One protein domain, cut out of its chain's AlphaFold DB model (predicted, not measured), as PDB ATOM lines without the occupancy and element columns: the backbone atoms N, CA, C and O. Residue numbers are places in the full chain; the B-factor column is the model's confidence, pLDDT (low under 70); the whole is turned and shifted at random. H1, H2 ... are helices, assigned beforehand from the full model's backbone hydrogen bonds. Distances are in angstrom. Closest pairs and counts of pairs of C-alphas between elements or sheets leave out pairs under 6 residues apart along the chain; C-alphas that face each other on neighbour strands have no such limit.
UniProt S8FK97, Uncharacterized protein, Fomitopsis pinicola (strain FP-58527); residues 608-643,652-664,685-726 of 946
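Overview. This is residues 608 to 643, 652 to 664 and 685 to 726 of the 946 residues of an uncharacterized protein of Fomitopsis pinicola (strain FP-58527) (UniProt S8FK97). Six helices stand in two rows of three, like a slab two helices thick: H1, H3 and H5 are side by side in one row and run much the same way, while H2, H4 and H6 make the other row and run back. H1 with H2 and H5 with H6 are helical hairpins at the two ends of the slab, and H3 and H4 make its middle, where the rows meet more loosely. The printed part has 91 residues with six named helices, H1 to H6 in chain order, no named strand, and the class is all helix. The packing is mostly aligned, 4 of 5 touching pairs being at a shallow tilt. It is compact and rounded, with a radius of gyration of the C-alphas of 12.7 A and spans of 31 by 26 by 22 A.

Arrangement. Begin at H1, residues 610 to 624, which touches H2, residues 628 to 640, opposite ways at a shallow tilt of 13 degrees; their closest C-alphas, those of Met 619 and Val 631, are 5.2 A apart. H1 also touches H3, residues 653 to 664, the same way at 13 degrees, a shallow tilt, closest at the C-alphas of Leu 620 and Ile 662, 6.6 A. H2 and H3 are near each other. With residues 632 to 635 alone, H2 only just touches H4, residues 687 to 695, with 3 pairs of C-alphas within 8 A; the closest are those of Gln 632 and Thr 689, 6.6 A, and the tilt is steep at 39 degrees, the same way. H3 and H4 are close but not clearly touching, with the C-alphas of Leu 660 and Val 690 closest at 7.7 A. H3 is likewise close but not clearly touching to H5, residues 708 to 714, closest at the C-alphas of Phe 664 and Ala 711, 7.5 A. H5 touches H6, residues 718 to 726, opposite ways at a shallow 15 degrees, closest at the C-alphas of Ile 709 and Ala 721, 6.3 A. H6 touches H4 too, at the C-alphas of Leu 694 and Ala 724, 6.2 A. H1 is apart from H4, H5 and H6. Every O i to N i+4 pair is within hydrogen-bond range in H1 to H5, and 4 of 5 in H6.

Along the chain. Find C-alpha 610 at (179.555, 340.895, 271.879); from there H1 runs 21.1 A to C-alpha 624. H2 covers 18.7 A, H3 16.2 A, H4 12.3 A and H5 10.3 A. H6 covers 12.7 A and ends at C-alpha 726, (204.673, 342.517, 292.074).

Size, cuts and confidence. The C-alphas of Pro 643 and Glu 714 are the two farthest apart, 36.7 A. Residues 644 to 651 and 665 to 684 are cut out, leaving gaps of 17.4 A and 7.4 A between C-alphas. The link from H4 to H5, residues 696 to 707, is long. Mean pLDDT of the printed part is 76.8; residues 608, 625 to 626, 628 to 629, 641 to 643 and 705 to 706 are under 70.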
ATOM      1  N   VAL A 608     180.752 346.313 276.714       65.25
ATOM      2  CA  VAL A 608     181.541 345.089 276.477       65.25
ATOM      3  C   VAL A 608     181.320 344.570 275.046       65.25
ATOM      4  O   VAL A 608     180.215 344.651 274.515       65.25
ATOM      5  N   THR A 609     182.358 344.040 274.384       73.50
ATOM      6  CA  THR A 609     182.209 343.488 273.018       73.50
ATOM      7  C   THR A 609     181.277 342.262 273.006       73.50
ATOM      8  O   THR A 609     181.252 341.500 273.975       73.50
ATOM      9  N   PRO A 610     180.549 341.979 271.909       70.62
ATOM     10  CA  PRO A 610     179.555 340.895 271.879       70.62
ATOM     11  C   PRO A 610     180.149 339.496 272.126       70.62
ATOM     12  O   PRO A 610     179.446 338.584 272.558       70.62
ATOM     13  N   LEU A 611     181.447 339.306 271.866       71.25
ATOM     14  CA  LEU A 611     182.159 338.055 272.145       71.25
ATOM     15  C   LEU A 611     182.497 337.907 273.641       71.25
ATOM     16  O   LEU A 611     182.348 336.824 274.206       71.25
ATOM     17  N   GLN A 612     182.881 339.007 274.291       74.31
ATOM     18  CA  GLN A 612     183.100 339.081 275.737       74.31
ATOM     19  C   GLN A 612     181.781 338.924 276.516       74.31
ATOM     20  O   GLN A 612     181.743 338.206 277.510       74.31
ATOM     21  N   GLU A 613     180.678 339.502 276.031       77.25
ATOM     22  CA  GLU A 613     179.353 339.367 276.651       77.25
ATOM     23  C   GLU A 613     178.847 337.911 276.632       77.25
ATOM     24  O   GLU A 613     178.307 337.419 277.624       77.25
ATOM     25  N   ARG A 614     179.071 337.178 275.528       77.38
ATOM     26  CA  ARG A 614     178.750 335.740 275.445       77.38
ATOM     27  C   ARG A 614     179.545 334.917 276.458       77.38
ATOM     28  O   ARG A 614     178.975 334.035 277.093       77.38
ATOM     29  N   SER A 615     180.832 335.222 276.623       77.88
ATOM     30  CA  SER A 615     181.689 334.547 277.601       77.88
ATOM     31  C   SER A 615     181.265 334.857 279.042       77.88
ATOM     32  O   SER A 615     181.114 333.926 279.827       77.88
ATOM     33  N   LEU A 616     180.954 336.118 279.374       78.69
ATOM     34  CA  LEU A 616     180.452 336.502 280.703       78.69
ATOM     35  C   LEU A 616     179.119 335.826 281.042       78.69
ATOM     36  O   LEU A 616     178.947 335.345 282.159       78.69
ATOM     37  N   LYS A 617     178.188 335.733 280.083       79.62
ATOM     38  CA  LYS A 617     176.914 335.016 280.273       79.62
ATOM     39  C   LYS A 617     177.125 333.515 280.488       79.62
ATOM     40  O   LYS A 617     176.462 332.938 281.346       79.62
ATOM     41  N   ALA A 618     178.056 332.895 279.760       77.94
ATOM     42  CA  ALA A 618     178.412 331.489 279.954       77.94
ATOM     43  C   ALA A 618     179.085 331.245 281.319       77.94
ATOM     44  O   ALA A 618     178.736 330.292 282.011       77.94
ATOM     45  N   MET A 619     179.985 332.139 281.745       75.75
ATOM     46  CA  MET A 619     180.626 332.079 283.063       75.75
ATOM     47  C   MET A 619     179.623 332.294 284.201       75.75
ATOM     48  O   MET A 619     179.671 331.567 285.187       75.75
ATOM     49  N   LEU A 620     178.675 333.228 284.058       77.88
ATOM     50  CA  LEU A 620     177.583 333.405 285.021       77.88
ATOM     51  C   LEU A 620     176.686 332.169 285.111       77.88
ATOM     52  O   LEU A 620     176.328 331.760 286.211       77.88
ATOM     53  N   ALA A 621     176.333 331.557 283.978       76.38
ATOM     54  CA  ALA A 621     175.525 330.341 283.963       76.38
ATOM     55  C   ALA A 621     176.237 329.173 284.673       76.38
ATOM     56  O   ALA A 621     175.615 328.494 285.488       76.38
ATOM     57  N   ALA A 622     177.542 329.000 284.431       74.38
ATOM     58  CA  ALA A 622     178.379 328.004 285.107       74.38
ATOM     59  C   ALA A 622     178.575 328.300 286.610       74.38
ATOM     60  O   ALA A 622     178.634 327.392 287.439       74.38
ATOM     61  N   GLN A 623     178.618 329.581 286.986       72.38
ATOM     62  CA  GLN A 623     178.692 330.004 288.384       72.38
ATOM     63  C   GLN A 623     177.378 329.722 289.129       72.38
ATOM     64  O   GLN A 623     177.397 329.257 290.270       72.38
ATOM     65  N   HIS A 624     176.226 329.936 288.483       70.25
ATOM     66  CA  HIS A 624     174.918 329.587 289.045       70.25
ATOM     67  C   HIS A 624     174.738 328.076 289.244       70.25
ATOM     68  O   HIS A 624     174.057 327.676 290.189       70.25
ATOM     69  N   SER A 625     175.374 327.237 288.419       67.75
ATOM     70  CA  SER A 625     175.398 325.781 288.606       67.75
ATOM     71  C   SER A 625     176.442 325.298 289.627       67.75
ATOM     72  O   SER A 625     176.531 324.097 289.859       67.75
ATOM     73  N   ARG A 626     177.191 326.210 290.274       64.88
ATOM     74  CA  ARG A 626     178.272 325.930 291.245       64.88
ATOM     75  C   ARG A 626     179.417 325.050 290.705       64.88
ATOM     76  O   ARG A 626     180.199 324.526 291.496       64.88
ATOM     77  N   ASP A 627     179.568 324.936 289.386       70.94
ATOM     78  CA  ASP A 627     180.637 324.151 288.754       70.94
ATOM     79  C   ASP A 627     181.865 325.030 288.461       70.94
ATOM     80  O   ASP A 627     181.989 325.676 287.420       70.94
ATOM     81  N   LEU A 628     182.813 325.053 289.400       67.44
ATOM     82  CA  LEU A 628     184.023 325.888 289.325       67.44
ATOM     83  C   LEU A 628     184.993 325.471 288.207       67.44
ATOM     84  O   LEU A 628     185.700 326.312 287.647       67.44
ATOM     85  N   SER A 629     185.022 324.179 287.873       68.56
ATOM     86  CA  SER A 629     185.797 323.640 286.749       68.56
ATOM     87  C   SER A 629     185.256 324.147 285.412       68.56
ATOM     88  O   SER A 629     186.033 324.467 284.512       68.56
ATOM     89  N   GLU A 630     183.938 324.308 285.302       71.56
ATOM     90  CA  GLU A 630     183.293 324.796 284.090       71.56
ATOM     91  C   GLU A 630     183.533 326.297 283.893       71.56
ATOM     92  O   GLU A 630     183.850 326.722 282.785       71.56
ATOM     93  N   VAL A 631     183.544 327.098 284.964       74.19
ATOM     94  CA  VAL A 631     183.940 328.521 284.897       74.19
ATOM     95  C   VAL A 631     185.376 328.681 284.369       74.19
ATOM     96  O   VAL A 631     185.637 329.529 283.512       74.19
ATOM     97  N   GLN A 632     186.313 327.840 284.825       74.25
ATOM     98  CA  GLN A 632     187.690 327.832 284.316       74.25
ATOM     99  C   GLN A 632     187.780 327.352 282.861       74.25
ATOM    100  O   GLN A 632     188.557 327.904 282.076       74.25
ATOM    101  N   ASN A 633     187.000 326.339 282.480       77.69
ATOM    102  CA  ASN A 633     186.961 325.837 281.109       77.69
ATOM    103  C   ASN A 633     186.414 326.895 280.147       77.69
ATOM    104  O   ASN A 633     187.025 327.135 279.107       77.69
ATOM    105  N   GLN A 634     185.339 327.595 280.518       77.50
ATOM    106  CA  GLN A 634     184.764 328.684 279.723       77.50
ATOM    107  C   GLN A 634     185.741 329.859 279.561       77.50
ATOM    108  O   GLN A 634     185.866 330.411 278.464       77.50
ATOM    109  N   TRP A 635     186.524 330.184 280.599       78.81
ATOM    110  CA  TRP A 635     187.623 331.152 280.484       78.81
ATOM    111  C   TRP A 635     188.717 330.677 279.514       78.81
ATOM    112  O   TRP A 635     189.134 331.419 278.624       78.81
ATOM    113  N   LYS A 636     189.154 329.414 279.620       77.62
ATOM    114  CA  LYS A 636     190.156 328.820 278.714       77.62
ATOM    115  C   LYS A 636     189.662 328.776 277.260       77.62
ATOM    116  O   LYS A 636     190.459 328.982 276.346       77.62
ATOM    117  N   VAL A 637     188.367 328.549 277.035       79.19
ATOM    118  CA  VAL A 637     187.730 328.606 275.708       79.19
ATOM    119  C   VAL A 637     187.771 330.026 275.149       79.19
ATOM    120  O   VAL A 637     188.170 330.200 273.999       79.19
ATOM    121  N   PHE A 638     187.457 331.044 275.953       77.56
ATOM    122  CA  PHE A 638     187.572 332.445 275.537       77.56
ATOM    123  C   PHE A 638     189.012 332.819 275.162       77.56
ATOM    124  O   PHE A 638     189.238 333.384 274.095       77.56
ATOM    125  N   VAL A 639     189.998 332.438 275.982       74.12
ATOM    126  CA  VAL A 639     191.421 332.704 275.710       74.12
ATOM    127  C   VAL A 639     191.890 332.040 274.407       74.12
ATOM    128  O   VAL A 639     192.676 332.633 273.669       74.12
ATOM    129  N   LYS A 640     191.384 330.842 274.082       72.00
ATOM    130  CA  LYS A 640     191.691 330.124 272.829       72.00
ATOM    131  C   LYS A 640     190.905 330.622 271.610       72.00
ATOM    132  O   LYS A 640     191.347 330.402 270.489       72.00
ATOM    133  N   ALA A 641     189.758 331.270 271.810       66.06
ATOM    134  CA  ALA A 641     188.902 331.784 270.738       66.06
ATOM    135  C   ALA A 641     189.413 333.099 270.112       66.06
ATOM    136  O   ALA A 641     188.822 333.593 269.152       66.06
ATOM    137  N   VAL A 642     190.499 333.674 270.638       61.47
ATOM    138  CA  VAL A 642     191.121 334.892 270.104       61.47
ATOM    139  C   VAL A 642     191.959 334.539 268.861       61.47
ATOM    140  O   VAL A 642     192.832 333.676 268.946       61.47
ATOM    141  N   PRO A 643     191.732 335.189 267.702       49.56
ATOM    142  CA  PRO A 643     192.175 334.695 266.393       49.56
ATOM    143  C   PRO A 643     193.688 334.765 266.095       49.56
ATOM    144  O   PRO A 643     194.079 334.369 265.002       49.56
ATOM    145  N   GLY A 652     189.478 344.963 278.470       73.12
ATOM    146  CA  GLY A 652     188.933 346.237 278.947       73.12
ATOM    147  C   GLY A 652     188.652 346.209 280.452       73.12
ATOM    148  O   GLY A 652     188.270 345.168 280.987       73.12
ATOM    149  N   HIS A 653     188.779 347.358 281.122       76.94
ATOM    150  CA  HIS A 653     188.600 347.501 282.576       76.94
ATOM    151  C   HIS A 653     187.260 346.927 283.082       76.94
ATOM    152  O   HIS A 653     187.238 346.113 284.001       76.94
ATOM    153  N   LEU A 654     186.143 347.272 282.428       76.25
ATOM    154  CA  LEU A 654     184.802 346.793 282.800       76.25
ATOM    155  C   LEU A 654     184.642 345.277 282.626       76.25
ATOM    156  O   LEU A 654     183.990 344.618 283.430       76.25
ATOM    157  N   PHE A 655     185.270 344.708 281.595       80.50
ATOM    158  CA  PHE A 655     185.243 343.265 281.369       80.50
ATOM    159  C   PHE A 655     185.986 342.523 282.482       80.50
ATOM    160  O   PHE A 655     185.449 341.564 283.030       80.50
ATOM    161  N   VAL A 656     187.185 342.986 282.855       81.12
ATOM    162  CA  VAL A 656     187.963 342.374 283.945       81.12
ATOM    163  C   VAL A 656     187.232 342.517 285.277       81.12
ATOM    164  O   VAL A 656     187.118 341.521 285.987       81.12
ATOM    165  N   LYS A 657     186.648 343.687 285.567       82.44
ATOM    166  CA  LYS A 657     185.803 343.892 286.751       82.44
ATOM    167  C   LYS A 657     184.682 342.853 286.828       82.44
ATOM    168  O   LYS A 657     184.572 342.144 287.818       82.44
ATOM    169  N   HIS A 658     183.916 342.673 285.753       79.44
ATOM    170  CA  HIS A 658     182.836 341.686 285.739       79.44
ATOM    171  C   HIS A 658     183.323 340.237 285.860       79.44
ATOM    172  O   HIS A 658     182.652 339.429 286.497       79.44
ATOM    173  N   VAL A 659     184.479 339.887 285.286       81.50
ATOM    174  CA  VAL A 659     185.081 338.557 285.482       81.50
ATOM    175  C   VAL A 659     185.470 338.350 286.946       81.50
ATOM    176  O   VAL A 659     185.164 337.299 287.507       81.50
ATOM    177  N   LEU A 660     186.111 339.340 287.574       78.69
ATOM    178  CA  LEU A 660     186.501 339.278 288.981       78.69
ATOM    179  C   LEU A 660     185.276 339.218 289.893       78.69
ATOM    180  O   LEU A 660     185.247 338.360 290.767       78.69
ATOM    181  N   ASP A 661     184.228 340.000 289.629       80.19
ATOM    182  CA  ASP A 661     182.957 339.918 290.354       80.19
ATOM    183  C   ASP A 661     182.377 338.504 290.296       80.19
ATOM    184  O   ASP A 661     181.946 337.979 291.314       80.19
ATOM    185  N   ILE A 662     182.377 337.860 289.123       76.94
ATOM    186  CA  ILE A 662     181.855 336.494 288.947       76.94
ATOM    187  C   ILE A 662     182.709 335.482 289.719       76.94
ATOM    188  O   ILE A 662     182.165 334.609 290.394       76.94
ATOM    189  N   VAL A 663     184.036 335.602 289.644       77.88
ATOM    190  CA  VAL A 663     184.984 334.690 290.305       77.88
ATOM    191  C   VAL A 663     184.997 334.884 291.828       77.88
ATOM    192  O   VAL A 663     185.174 333.919 292.584       77.88
ATOM    193  N   PHE A 664     184.787 336.113 292.301       74.38
ATOM    194  CA  PHE A 664     184.725 336.451 293.717       74.38
ATOM    195  C   PHE A 664     183.310 336.338 294.316       74.38
ATOM    196  O   PHE A 664     183.211 336.216 295.531       74.38
ATOM    197  N   TYR A 685     187.788 328.648 294.445       74.38
ATOM    198  CA  TYR A 685     187.605 329.666 293.410       74.38
ATOM    199  C   TYR A 685     188.489 329.402 292.190       74.38
ATOM    200  O   TYR A 685     189.393 328.566 292.226       74.38
ATOM    201  N   ALA A 686     188.236 330.115 291.090       73.94
ATOM    202  CA  ALA A 686     188.968 329.950 289.838       73.94
ATOM    203  C   ALA A 686     190.403 330.530 289.906       73.94
ATOM    204  O   ALA A 686     190.697 331.562 289.302       73.94
ATOM    205  N   ARG A 687     191.303 329.839 290.621       78.12
ATOM    206  CA  ARG A 687     192.702 330.238 290.874       78.12
ATOM    207  C   ARG A 687     193.485 330.564 289.599       78.12
ATOM    208  O   ARG A 687     194.107 331.620 289.520       78.12
ATOM    209  N   ASP A 688     193.397 329.697 288.590       77.75
ATOM    210  CA  ASP A 688     194.089 329.856 287.300       77.75
ATOM    211  C   ASP A 688     193.653 331.121 286.549       77.75
ATOM    212  O   ASP A 688     194.465 331.778 285.898       77.75
ATOM    213  N   THR A 689     192.367 331.471 286.637       79.25
ATOM    214  CA  THR A 689     191.806 332.652 285.976       79.25
ATOM    215  C   THR A 689     192.363 333.928 286.597       79.25
ATOM    216  O   THR A 689     192.792 334.822 285.874       79.25
ATOM    217  N   VAL A 690     192.420 333.995 287.931       81.56
ATOM    218  CA  VAL A 690     192.988 335.146 288.651       81.56
ATOM    219  C   VAL A 690     194.495 335.248 288.418       81.56
ATOM    220  O   VAL A 690     194.977 336.330 288.092       81.56
ATOM    221  N   LYS A 691     195.225 334.125 288.471       83.81
ATOM    222  CA  LYS A 691     196.662 334.085 288.164       83.81
ATOM    223  C   LYS A 691     196.962 334.640 286.770       83.81
ATOM    224  O   LYS A 691     197.816 335.507 286.620       83.81
ATOM    225  N   TYR A 692     196.198 334.217 285.763       81.44
ATOM    226  CA  TYR A 692     196.343 334.697 284.387       81.44
ATOM    227  C   TYR A 692     196.063 336.204 284.234       81.44
ATOM    228  O   TYR A 692     196.710 336.879 283.431       81.44
ATOM    229  N   LEU A 693     195.103 336.749 284.989       81.06
ATOM    230  CA  LEU A 693     194.805 338.185 284.983       81.06
ATOM    231  C   LEU A 693     195.912 339.005 285.672       81.06
ATOM    232  O   LEU A 693     196.272 340.078 285.180       81.06
ATOM    233  N   LEU A 694     196.487 338.479 286.759       83.00
ATOM    234  CA  LEU A 694     197.593 339.101 287.492       83.00
ATOM    235  C   LEU A 694     198.907 339.086 286.702       83.00
ATOM    236  O   LEU A 694     199.573 340.116 286.636       83.00
ATOM    237  N   GLU A 695     199.258 337.974 286.043       84.50
ATOM    238  CA  GLU A 695     200.449 337.875 285.174       84.50
ATOM    239  C   GLU A 695     200.417 338.898 284.025       84.50
ATOM    240  O   GLU A 695     201.457 339.350 283.547       84.50
ATOM    241  N   ARG A 696     199.216 339.304 283.603       79.56
ATOM    242  CA  ARG A 696     198.998 340.293 282.541       79.56
ATOM    243  C   ARG A 696     198.941 341.741 283.019       79.56
ATOM    244  O   ARG A 696     198.740 342.615 282.180       79.56
ATOM    245  N   LYS A 697     199.091 342.000 284.324       79.06
ATOM    246  CA  LYS A 697     198.943 343.340 284.929       79.06
ATOM    247  C   LYS A 697     197.606 344.014 284.571       79.06
ATOM    248  O   LYS A 697     197.537 345.226 284.410       79.06
ATOM    249  N   ALA A 698     196.549 343.218 284.391       76.88
ATOM    250  CA  ALA A 698     195.239 343.696 283.941       76.88
ATOM    251  C   ALA A 698     194.257 343.958 285.097       76.88
ATOM    252  O   ALA A 698     193.112 344.327 284.846       76.88
ATOM    253  N   VAL A 699     194.684 343.723 286.340       82.25
ATOM    254  CA  VAL A 699     193.872 343.848 287.555       82.25
ATOM    255  C   VAL A 699     194.293 345.100 288.311       82.25
ATOM    256  O   VAL A 699     195.489 345.333 288.472       82.25
ATOM    257  N   SER A 700     193.310 345.860 288.784       83.00
ATOM    258  CA  SER A 700     193.491 346.998 289.685       83.00
ATOM    259  C   SER A 700     192.709 346.745 290.983       83.00
ATOM    260  O   SER A 700     191.695 346.039 290.951       83.00
ATOM    261  N   ASP A 701     193.143 347.286 292.124       81.31
ATOM    262  CA  ASP A 701     192.497 347.052 293.432       81.31
ATOM    263  C   ASP A 701     191.034 347.532 293.435       81.31
ATOM    264  O   ASP A 701     190.140 346.830 293.906       81.31
ATOM    265  N   ALA A 702     190.766 348.660 292.766       78.62
ATOM    266  CA  ALA A 702     189.428 349.244 292.620       78.62
ATOM    267  C   ALA A 702     188.418 348.379 291.829       78.62
ATOM    268  O   ALA A 702     187.234 348.719 291.756       78.62
ATOM    269  N   MET A 703     188.856 347.282 291.197       77.62
ATOM    270  CA  MET A 703     187.955 346.364 290.490       77.62
ATOM    271  C   MET A 703     187.190 345.429 291.429       77.62
ATOM    272  O   MET A 703     186.222 344.826 290.978       77.62
ATOM    273  N   VAL A 704     187.611 345.279 292.688       78.75
ATOM    274  CA  VAL A 704     186.987 344.356 293.645       78.75
ATOM    275  C   VAL A 704     186.425 345.141 294.825       78.75
ATOM    276  O   VAL A 704     187.154 345.849 295.519       78.75
ATOM    277  N   ASP A 705     185.126 344.988 295.084       68.62
ATOM    278  CA  ASP A 705     184.474 345.609 296.238       68.62
ATOM    279  C   ASP A 705     185.066 345.029 297.540       68.62
ATOM    280  O   ASP A 705     184.948 343.835 297.815       68.62
ATOM    281  N   GLY A 706     185.732 345.874 298.337       68.12
ATOM    282  CA  GLY A 706     186.439 345.468 299.563       68.12
ATOM    283  C   GLY A 706     187.949 345.223 299.403       68.12
ATOM    284  O   GLY A 706     188.610 344.910 300.393       68.12
ATOM    285  N   GLY A 707     188.498 345.423 298.201       80.25
ATOM    286  CA  GLY A 707     189.929 345.322 297.904       80.25
ATOM    287  C   GLY A 707     190.375 343.913 297.503       80.25
ATOM    288  O   GLY A 707     189.853 342.894 297.967       80.25
ATOM    289  N   LEU A 708     191.393 343.843 296.646       82.38
ATOM    290  CA  LEU A 708     191.895 342.601 296.060       82.38
ATOM    291  C   LEU A 708     192.602 341.714 297.095       82.38
ATOM    292  O   LEU A 708     192.385 340.503 297.140       82.38
ATOM    293  N   ILE A 709     193.447 342.309 297.942       82.81
ATOM    294  CA  ILE A 709     194.213 341.580 298.966       82.81
ATOM    295  C   ILE A 709     193.297 340.950 300.031       82.81
ATOM    296  O   ILE A 709     193.452 339.754 300.289       82.81
ATOM    297  N   PRO A 710     192.331 341.677 300.636       81.12
ATOM    298  CA  PRO A 710     191.376 341.079 301.571       81.12
ATOM    299  C   PRO A 710     190.599 339.904 300.965       81.12
ATOM    300  O   PRO A 710     190.495 338.857 301.604       81.12
ATOM    301  N   ALA A 711     190.147 340.026 299.711       78.31
ATOM    302  CA  ALA A 711     189.417 338.968 299.007       78.31
ATOM    303  C   ALA A 711     190.271 337.710 298.744       78.31
ATOM    304  O   ALA A 711     189.786 336.580 298.848       78.31
ATOM    305  N   LEU A 712     191.561 337.879 298.428       80.38
ATOM    306  CA  LEU A 712     192.509 336.765 298.296       80.38
ATOM    307  C   LEU A 712     192.839 336.129 299.655       80.38
ATOM    308  O   LEU A 712     193.029 334.911 299.744       80.38
ATOM    309  N   MET A 713     192.869 336.931 300.722       79.06
ATOM    310  CA  MET A 713     193.196 336.468 302.069       79.06
ATOM    311  C   MET A 713     192.077 335.734 302.777       79.06
ATOM    312  O   MET A 713     192.346 334.726 303.430       79.06
ATOM    313  N   GLU A 714     190.828 336.132 302.556       78.25
ATOM    314  CA  GLU A 714     189.661 335.348 302.967       78.25
ATOM    315  C   GLU A 714     189.728 333.909 302.412       78.25
ATOM    316  O   GLU A 714     189.292 332.951 303.050       78.25
ATOM    317  N   ARG A 715     190.372 333.740 301.250       75.38
ATOM    318  CA  ARG A 715     190.543 332.461 300.545       75.38
ATOM    319  C   ARG A 715     191.890 331.778 300.796       75.38
ATOM    320  O   ARG A 715     192.102 330.678 300.291       75.38
ATOM    321  N   LYS A 716     192.769 332.388 301.601       74.56
ATOM    322  CA  LYS A 716     194.119 331.902 301.950       74.56
ATOM    323  C   LYS A 716     195.051 331.658 300.747       74.56
ATOM    324  O   LYS A 716     195.942 330.814 300.841       74.56
ATOM    325  N   ASP A 717     194.889 332.383 299.635       80.25
ATOM    326  CA  ASP A 717     195.772 332.229 298.466       80.25
ATOM    327  C   ASP A 717     196.975 333.184 298.502       80.25
ATOM    328  O   ASP A 717     196.943 334.302 297.983       80.25
ATOM    329  N   TRP A 718     198.063 332.704 299.106       79.69
ATOM    330  CA  TRP A 718     199.316 333.448 299.249       79.69
ATOM    331  C   TRP A 718     200.087 333.621 297.936       79.69
ATOM    332  O   TRP A 718     200.725 334.653 297.751       79.69
ATOM    333  N   GLU A 719     200.017 332.669 296.999       81.44
ATOM    334  CA  GLU A 719     200.755 332.770 295.728       81.44
ATOM    335  C   GLU A 719     200.217 333.921 294.873       81.44
ATOM    336  O   GLU A 719     200.989 334.725 294.350       81.44
ATOM    337  N   ASN A 720     198.890 334.036 294.773       83.81
ATOM    338  CA  ASN A 720     198.258 335.126 294.034       83.81
ATOM    339  C   ASN A 720     198.396 336.473 294.760       83.81
ATOM    340  O   ASN A 720     198.529 337.497 294.095       83.81
ATOM    341  N   ALA A 721     198.427 336.494 296.099       82.31
ATOM    342  CA  ALA A 721     198.679 337.717 296.865       82.31
ATOM    343  C   ALA A 721     200.116 338.243 296.675       82.31
ATOM    344  O   ALA A 721     200.318 339.438 296.464       82.31
ATOM    345  N   VAL A 722     201.116 337.352 296.683       83.88
ATOM    346  CA  VAL A 722     202.522 337.698 296.403       83.88
ATOM    347  C   VAL A 722     202.693 338.161 294.956       83.88
ATOM    348  O   VAL A 722     203.368 339.158 294.704       83.88
ATOM    349  N   LEU A 723     202.041 337.483 294.005       82.62
ATOM    350  CA  LEU A 723     202.052 337.898 292.605       82.62
ATOM    351  C   LEU A 723     201.423 339.289 292.436       82.62
ATOM    352  O   LEU A 723     202.020 340.130 291.765       82.62
ATOM    353  N   ALA A 724     200.290 339.560 293.095       83.75
ATOM    354  CA  ALA A 724     199.616 340.855 293.046       83.75
ATOM    355  C   ALA A 724     200.517 342.006 293.519       83.75
ATOM    356  O   ALA A 724     200.562 343.035 292.856       83.75
ATOM    357  N   LEU A 725     201.308 341.816 294.581       82.19
ATOM    358  CA  LEU A 725     202.263 342.830 295.060       82.19
ATOM    359  C   LEU A 725     203.342 343.198 294.034       82.19
ATOM    360  O   LEU A 725     203.877 344.303 294.070       82.19
ATOM    361  N   SER A 726     203.678 342.278 293.125       81.81
ATOM    362  CA  SER A 726     204.673 342.517 292.074       81.81
ATOM    363  C   SER A 726     204.082 343.080 290.777       81.81
ATOM    364  O   SER A 726     204.802 343.700 289.990       81.81
TER     365      SER A 726